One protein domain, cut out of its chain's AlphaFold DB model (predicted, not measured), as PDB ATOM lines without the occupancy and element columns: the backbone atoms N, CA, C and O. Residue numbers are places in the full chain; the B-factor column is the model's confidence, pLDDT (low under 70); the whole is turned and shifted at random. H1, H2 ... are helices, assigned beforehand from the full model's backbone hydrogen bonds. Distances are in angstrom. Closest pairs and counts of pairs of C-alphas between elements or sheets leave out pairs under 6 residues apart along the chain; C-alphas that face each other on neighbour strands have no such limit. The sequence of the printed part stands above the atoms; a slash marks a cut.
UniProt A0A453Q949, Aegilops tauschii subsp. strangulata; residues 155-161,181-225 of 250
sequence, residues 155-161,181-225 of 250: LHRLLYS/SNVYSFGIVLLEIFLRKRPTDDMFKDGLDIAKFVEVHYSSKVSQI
ATOM      1  N   LEU A 155     121.540  74.803  66.822       85.50
ATOM      2  CA  LEU A 155     121.496  74.311  65.449       85.50
ATOM      3  C   LEU A 155     121.509  75.453  64.421       85.50
ATOM      4  O   LEU A 155     122.097  75.301  63.355       85.50
ATOM      5  N   HIS A 156     120.887  76.590  64.739       83.00
ATOM      6  CA  HIS A 156     120.806  77.726  63.826       83.00
ATOM      7  C   HIS A 156     122.203  78.265  63.518       83.00
ATOM      8  O   HIS A 156     122.577  78.407  62.355       83.00
ATOM      9  N   ARG A 157     123.023  78.460  64.554       81.00
ATOM     10  CA  ARG A 157     124.416  78.872  64.402       81.00
ATOM     11  C   ARG A 157     125.214  77.858  63.587       81.00
ATOM     12  O   ARG A 157     125.991  78.271  62.731       81.00
ATOM     13  N   LEU A 158     125.021  76.557  63.804       83.06
ATOM     14  CA  LEU A 158     125.713  75.522  63.028       83.06
ATOM     15  C   LEU A 158     125.353  75.578  61.533       83.06
ATOM     16  O   LEU A 158     126.241  75.501  60.685       83.06
ATOM     17  N   LEU A 159     124.071  75.745  61.204       81.44
ATOM     18  CA  LEU A 159     123.607  75.756  59.815       81.44
ATOM     19  C   LEU A 159     123.937  77.069  59.085       81.44
ATOM     20  O   LEU A 159     124.301  77.026  57.906       81.44
ATOM     21  N   TYR A 160     123.893  78.220  59.765       80.88
ATOM     22  CA  TYR A 160     123.900  79.544  59.119       80.88
ATOM     23  C   TYR A 160     125.047  80.475  59.534       80.88
ATOM     24  O   TYR A 160     124.908  81.686  59.413       80.88
ATOM     25  N   SER A 161     126.199  79.940  59.959       64.06
ATOM     26  CA  SER A 161     127.384  80.686  60.453       64.06
ATOM     27  C   SER A 161     127.954  81.829  59.563       64.06
ATOM     28  O   SER A 161     129.013  82.357  59.892       64.06
ATOM     29  N   SER A 181     101.801  68.257  66.951       76.81
ATOM     30  CA  SER A 181     102.460  69.525  66.619       76.81
ATOM     31  C   SER A 181     103.973  69.437  66.825       76.81
ATOM     32  O   SER A 181     104.721  69.917  65.983       76.81
ATOM     33  N   ASN A 182     104.436  68.786  67.898       80.25
ATOM     34  CA  ASN A 182     105.870  68.605  68.150       80.25
ATOM     35  C   ASN A 182     106.528  67.691  67.107       80.25
ATOM     36  O   ASN A 182     107.641  67.973  66.674       80.25
ATOM     37  N   VAL A 183     105.846  66.616  66.689       87.00
ATOM     38  CA  VAL A 183     106.320  65.723  65.616       87.00
ATOM     39  C   VAL A 183     106.445  66.490  64.302       87.00
ATOM     40  O   VAL A 183     107.463  66.369  63.628       87.00
ATOM     41  N   TYR A 184     105.459  67.327  63.969       86.31
ATOM     42  CA  TYR A 184     105.525  68.188  62.792       86.31
ATOM     43  C   TYR A 184     106.705  69.168  62.866       86.31
ATOM     44  O   TYR A 184     107.514  69.221  61.944       86.31
ATOM     45  N   SER A 185     106.860  69.892  63.980       85.75
ATOM     46  CA  SER A 185     107.977  70.828  64.169       85.75
ATOM     47  C   SER A 185     109.341  70.139  64.106       85.75
ATOM     48  O   SER A 185     110.266  70.683  63.513       85.75
ATOM     49  N   PHE A 186     109.471  68.928  64.654       88.88
ATOM     50  CA  PHE A 186     110.686  68.126  64.509       88.88
ATOM     51  C   PHE A 186     110.954  67.752  63.044       88.88
ATOM     52  O   PHE A 186     112.094  67.814  62.598       88.88
ATOM     53  N   GLY A 187     109.907  67.422  62.279       88.31
ATOM     54  CA  GLY A 187     110.008  67.199  60.835       88.31
ATOM     55  C   GLY A 187     110.546  68.420  60.085       88.31
ATOM     56  O   GLY A 187     111.417  68.267  59.237       88.31
ATOM     57  N   ILE A 188     110.105  69.631  60.441       90.50
ATOM     58  CA  ILE A 188     110.636  70.875  59.858       90.50
ATOM     59  C   ILE A 188     112.122  71.059  60.180       90.50
ATOM     60  O   ILE A 188     112.889  71.358  59.273       90.50
ATOM     61  N   VAL A 189     112.543  70.815  61.426       89.62
ATOM     62  CA  VAL A 189     113.968  70.861  61.811       89.62
ATOM     63  C   VAL A 189     114.792  69.843  61.018       89.62
ATOM     64  O   VAL A 189     115.905  70.133  60.593       89.62
ATOM     65  N   LEU A 190     114.246  68.650  60.774       90.38
ATOM     66  CA  LEU A 190     114.917  67.636  59.966       90.38
ATOM     67  C   LEU A 190     115.082  68.085  58.505       90.38
ATOM     68  O   LEU A 190     116.154  67.909  57.930       90.38
ATOM     69  N   LEU A 191     114.047  68.687  57.913       90.50
ATOM     70  CA  LEU A 191     114.133  69.262  56.566       90.50
ATOM     71  C   LEU A 191     115.125  70.426  56.510       90.50
ATOM     72  O   LEU A 191     115.896  70.525  55.564       90.50
ATOM     73  N   GLU A 192     115.143  71.274  57.533       91.75
ATOM     74  CA  GLU A 192     116.100  72.371  57.659       91.75
ATOM     75  C   GLU A 192     117.551  71.858  57.651       91.75
ATOM     76  O   GLU A 192     118.385  72.408  56.936       91.75
ATOM     77  N   ILE A 193     117.833  70.758  58.358       90.25
ATOM     78  CA  ILE A 193     119.149  70.101  58.358       90.25
ATOM     79  C   ILE A 193     119.505  69.561  56.968       90.25
ATOM     80  O   ILE A 193     120.616  69.784  56.500       90.25
ATOM     81  N   PHE A 194     118.586  68.855  56.301       89.12
ATOM     82  CA  PHE A 194     118.880  68.231  55.006       89.12
ATOM     83  C   PHE A 194     119.018  69.221  53.855       89.12
ATOM     84  O   PHE A 194     119.739  68.941  52.904       89.12
ATOM     85  N   LEU A 195     118.285  70.331  53.897       89.56
ATOM     86  CA  LEU A 195     118.247  71.306  52.806       89.56
ATOM     87  C   LEU A 195     119.169  72.501  53.064       89.56
ATOM     88  O   LEU A 195     119.480  73.240  52.131       89.56
ATOM     89  N   ARG A 196     119.554  72.727  54.327       88.31
ATOM     90  CA  ARG A 196     120.272  73.920  54.792       88.31
ATOM     91  C   ARG A 196     119.598  75.226  54.353       88.31
ATOM     92  O   ARG A 196     120.238  76.179  53.908       88.31
ATOM     93  N   LYS A 197     118.266  75.256  54.456       87.62
ATOM     94  CA  LYS A 197     117.401  76.401  54.128       87.62
ATOM     95  C   LYS A 197     116.565  76.773  55.338       87.62
ATOM     96  O   LYS A 197     115.932  75.891  55.922       87.62
ATOM     97  N   ARG A 198     116.478  78.067  55.660       86.38
ATOM     98  CA  ARG A 198     115.650  78.514  56.787       86.38
ATOM     99  C   ARG A 198     114.187  78.389  56.395       86.38
ATOM    100  O   ARG A 198     113.826  78.900  55.341       86.38
ATOM    101  N   PRO A 199     113.301  77.842  57.247       85.75
ATOM    102  CA  PRO A 199     111.857  77.861  56.993       85.75
ATOM    103  C   PRO A 199     111.277  79.271  56.778       85.75
ATOM    104  O   PRO A 199     110.172  79.402  56.263       85.75
ATOM    105  N   THR A 200     112.017  80.312  57.176       84.44
ATOM    106  CA  THR A 200     111.684  81.735  57.022       84.44
ATOM    107  C   THR A 200     112.432  82.431  55.881       84.44
ATOM    108  O   THR A 200     112.347  83.653  55.782       84.44
ATOM    109  N   ASP A 201     113.207  81.714  55.060       83.31
ATOM    110  CA  ASP A 201     113.889  82.316  53.908       83.31
ATOM    111  C   ASP A 201     112.881  82.946  52.940       83.31
ATOM    112  O   ASP A 201     111.774  82.445  52.750       83.31
ATOM    113  N   ASP A 202     113.297  84.014  52.253       85.81
ATOM    114  CA  ASP A 202     112.437  84.772  51.337       85.81
ATOM    115  C   ASP A 202     111.839  83.940  50.194       85.81
ATOM    116  O   ASP A 202     110.817  84.322  49.626       85.81
ATOM    117  N   MET A 203     112.447  82.795  49.872       85.88
ATOM    118  CA  MET A 203     111.917  81.851  48.886       85.88
ATOM    119  C   MET A 203     110.655  81.109  49.359       85.88
ATOM    120  O   MET A 203     109.923  80.582  48.525       85.88
ATOM    121  N   PHE A 204     110.388  81.064  50.669       88.62
ATOM    122  CA  PHE A 204     109.217  80.424  51.274       88.62
ATOM    123  C   PHE A 204     108.144  81.463  51.623       88.62
ATOM    124  O   PHE A 204     107.780  81.678  52.781       88.62
ATOM    125  N   LYS A 205     107.649  82.144  50.589       84.06
ATOM    126  CA  LYS A 205     106.550  83.114  50.660       84.06
ATOM    127  C   LYS A 205     105.397  82.669  49.758       84.06
ATOM    128  O   LYS A 205     105.467  81.633  49.101       84.06
ATOM    129  N   ASP A 206     104.296  83.419  49.774       85.62
ATOM    130  CA  ASP A 206     103.150  83.218  48.872       85.62
ATOM    131  C   ASP A 206     102.538  81.803  48.915       85.62
ATOM    132  O   ASP A 206     102.068  81.256  47.919       85.62
ATOM    133  N   GLY A 207     102.526  81.198  50.106       81.75
ATOM    134  CA  GLY A 207     101.941  79.878  50.344       81.75
ATOM    135  C   GLY A 207     102.871  78.699  50.049       81.75
ATOM    136  O   GLY A 207     102.474  77.560  50.322       81.75
ATOM    137  N   LEU A 208     104.091  78.948  49.562       85.06
ATOM    138  CA  LEU A 208     105.156  77.956  49.471       85.06
ATOM    139  C   LEU A 208     105.902  77.884  50.808       85.06
ATOM    140  O   LEU A 208     106.467  78.870  51.263       85.06
ATOM    141  N   ASP A 209     105.900  76.710  51.427       89.12
ATOM    142  CA  ASP A 209     106.672  76.423  52.637       89.12
ATOM    143  C   ASP A 209     107.707  75.328  52.350       89.12
ATOM    144  O   ASP A 209     107.669  74.670  51.307       89.12
ATOM    145  N   ILE A 210     108.651  75.133  53.274       89.94
ATOM    146  CA  ILE A 210     109.740  74.161  53.119       89.94
ATOM    147  C   ILE A 210     109.235  72.727  52.877       89.94
ATOM    148  O   ILE A 210     109.861  71.972  52.137       89.94
ATOM    149  N   ALA A 211     108.078  72.349  53.431       89.12
ATOM    150  CA  ALA A 211     107.507  71.018  53.236       89.12
ATOM    151  C   ALA A 211     106.929  70.863  51.820       89.12
ATOM    152  O   ALA A 211     107.244  69.892  51.130       89.12
ATOM    153  N   LYS A 212     106.158  71.849  51.347       88.75
ATOM    154  CA  LYS A 212     105.659  71.896  49.963       88.75
ATOM    155  C   LYS A 212     106.793  71.971  48.949       88.75
ATOM    156  O   LYS A 212     106.710  71.360  47.889       88.75
ATOM    157  N   PHE A 213     107.865  72.694  49.268       89.62
ATOM    158  CA  PHE A 213     109.051  72.760  48.421       89.62
ATOM    159  C   PHE A 213     109.645  71.365  48.189       89.62
ATOM    160  O   PHE A 213     109.918  71.006  47.044       89.62
ATOM    161  N   VAL A 214     109.767  70.547  49.239       88.50
ATOM    162  CA  VAL A 214     110.211  69.149  49.112       88.50
ATOM    163  C   VAL A 214     109.217  68.320  48.305       88.50
ATOM    164  O   VAL A 214     109.633  67.596  47.404       88.50
ATOM    165  N   GLU A 215     107.917  68.445  48.577       87.56
ATOM    166  CA  GLU A 215     106.862  67.701  47.874       87.56
ATOM    167  C   GLU A 215     106.917  67.919  46.354       87.56
ATOM    168  O   GLU A 215     106.886  66.959  45.582       87.56
ATOM    169  N   VAL A 216     107.107  69.167  45.915       86.38
ATOM    170  CA  VAL A 216     107.222  69.530  44.491       86.38
ATOM    171  C   VAL A 216     108.468  68.920  43.831       86.38
ATOM    172  O   VAL A 216     108.447  68.614  42.637       86.38
ATOM    173  N   HIS A 217     109.549  68.702  44.583       83.88
ATOM    174  CA  HIS A 217     110.821  68.184  44.060       83.88
ATOM    175  C   HIS A 217     111.002  66.668  44.258       83.88
ATOM    176  O   HIS A 217     111.915  66.074  43.669       83.88
ATOM    177  N   TYR A 218     110.112  66.024  45.024       76.62
ATOM    178  CA  TYR A 218     110.220  64.616  45.414       76.62
ATOM    179  C   TYR A 218     110.213  63.650  44.221       76.62
ATOM    180  O   TYR A 218     110.981  62.693  44.182       76.62
ATOM    181  N   SER A 219     109.400  63.925  43.200       70.56
ATOM    182  CA  SER A 219     109.154  62.972  42.108       70.56
ATOM    183  C   SER A 219     110.300  62.812  41.100       70.56
ATOM    184  O   SER A 219     110.230  61.915  40.264       70.56
ATOM    185  N   SER A 220     111.344  63.656  41.117       68.12
ATOM    186  CA  SER A 220     112.482  63.478  40.187       68.12
ATOM    187  C   SER A 220     113.803  64.174  40.549       68.12
ATOM    188  O   SER A 220     114.785  63.966  39.838       68.12
ATOM    189  N   LYS A 221     113.869  65.016  41.596       78.19
ATOM    190  CA  LYS A 221     115.005  65.941  41.807       78.19
ATOM    191  C   LYS A 221     115.426  66.126  43.270       78.19
ATOM    192  O   LYS A 221     116.010  67.149  43.610       78.19
ATOM    193  N   VAL A 222     115.185  65.138  44.134       79.38
ATOM    194  CA  VAL A 222     115.538  65.232  45.567       79.38
ATOM    195  C   VAL A 222     117.028  65.524  45.780       79.38
ATOM    196  O   VAL A 222     117.370  66.387  46.578       79.38
ATOM    197  N   SER A 223     117.920  64.899  45.009       79.12
ATOM    198  CA  SER A 223     119.369  65.144  45.105       79.12
ATOM    199  C   SER A 223     119.795  66.575  44.755       79.12
ATOM    200  O   SER A 223     120.905  66.966  45.090       79.12
ATOM    201  N   GLN A 224     118.940  67.358  44.089       81.94
ATOM    202  CA  GLN A 224     119.232  68.748  43.717       81.94
ATOM    203  C   GLN A 224     118.877  69.744  44.822       81.94
ATOM    204  O   GLN A 224     119.303  70.895  44.755       81.94
ATOM    205  N   ILE A 225     118.061  69.325  45.791       85.81
ATOM    206  CA  ILE A 225     117.599  70.188  46.882       85.81
ATOM    207  C   ILE A 225     118.279  69.870  48.216       85.81
ATOM    208  O   ILE A 225     118.256  70.712  49.106       85.81
TER     209      ILE A 225
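Overview. This is residues 155 to 161 and 181 to 225 of the 250 residues of a protein of Aegilops tauschii subsp. strangulata (UniProt A0A453Q949). One long helix, H2, runs between the short helix H1 on one side and the pair H3 and H4 on the other, with few contacts joining these parts. Residues 181 to 186 of H2 stick out, while its last residues run in among the other parts, and the long loop 196 to 209 leads from there to H3. The printed part has 52 residues with four named helices, H1, H2, H3 and H4 in that order, and no named strand; its class is all helix. It is compact, with a radius of gyration of the C-alphas of 11.3 A and spans of 30 by 26 by 21 A.

Along the chain. Find C-alpha 181 at (102.460, 69.525, 66.619); from there H2, residues 181 to 195, runs 21.1 A to C-alpha 195 at (118.247, 71.306, 52.806). H3 is residues 210 to 218, 12.3 A long. H1 is residues 155 to 160, and H4, residues 222 to 225, ends with C-alpha 225 at (117.599, 70.188, 46.882).

Arrangement. Look at residues 188 to 191, with which alone H2 touches H3; the closest C-alphas, of Ile 188 and Ala 211, are 7.3 A apart. These helices run the same way at a steep tilt of 59 degrees. H3 and H4 only just touch, with 3 pairs of C-alphas within 8 A, the closest being Val 214 and Val 222 at 7.5 A. H4 is close to H2 but not clearly touching, with the C-alphas of Leu 195 and Ile 225 closest at 6.1 A. H1 is also close to H2 but not clearly touching, with the C-alphas of Leu 159 and Ile 193 closest at 7.3 A. H1 is apart from H3 and H4. In H1, H2 and H3 every O i to N i+4 pair is within hydrogen-bond range; H4 is too short for one.

Size, cuts and confidence. The farthest C-alphas, of Arg 157 and Ser 219, are 31.3 A apart. Residues 162 to 180 are not printed, and C-alphas 161 and 181 stand 28.0 A apart across this cut. The link from H2 to H3 is long; that from H3 to H4 is tight. Mean pLDDT of the printed part is 84.6, with residues 161 and 220 under 70.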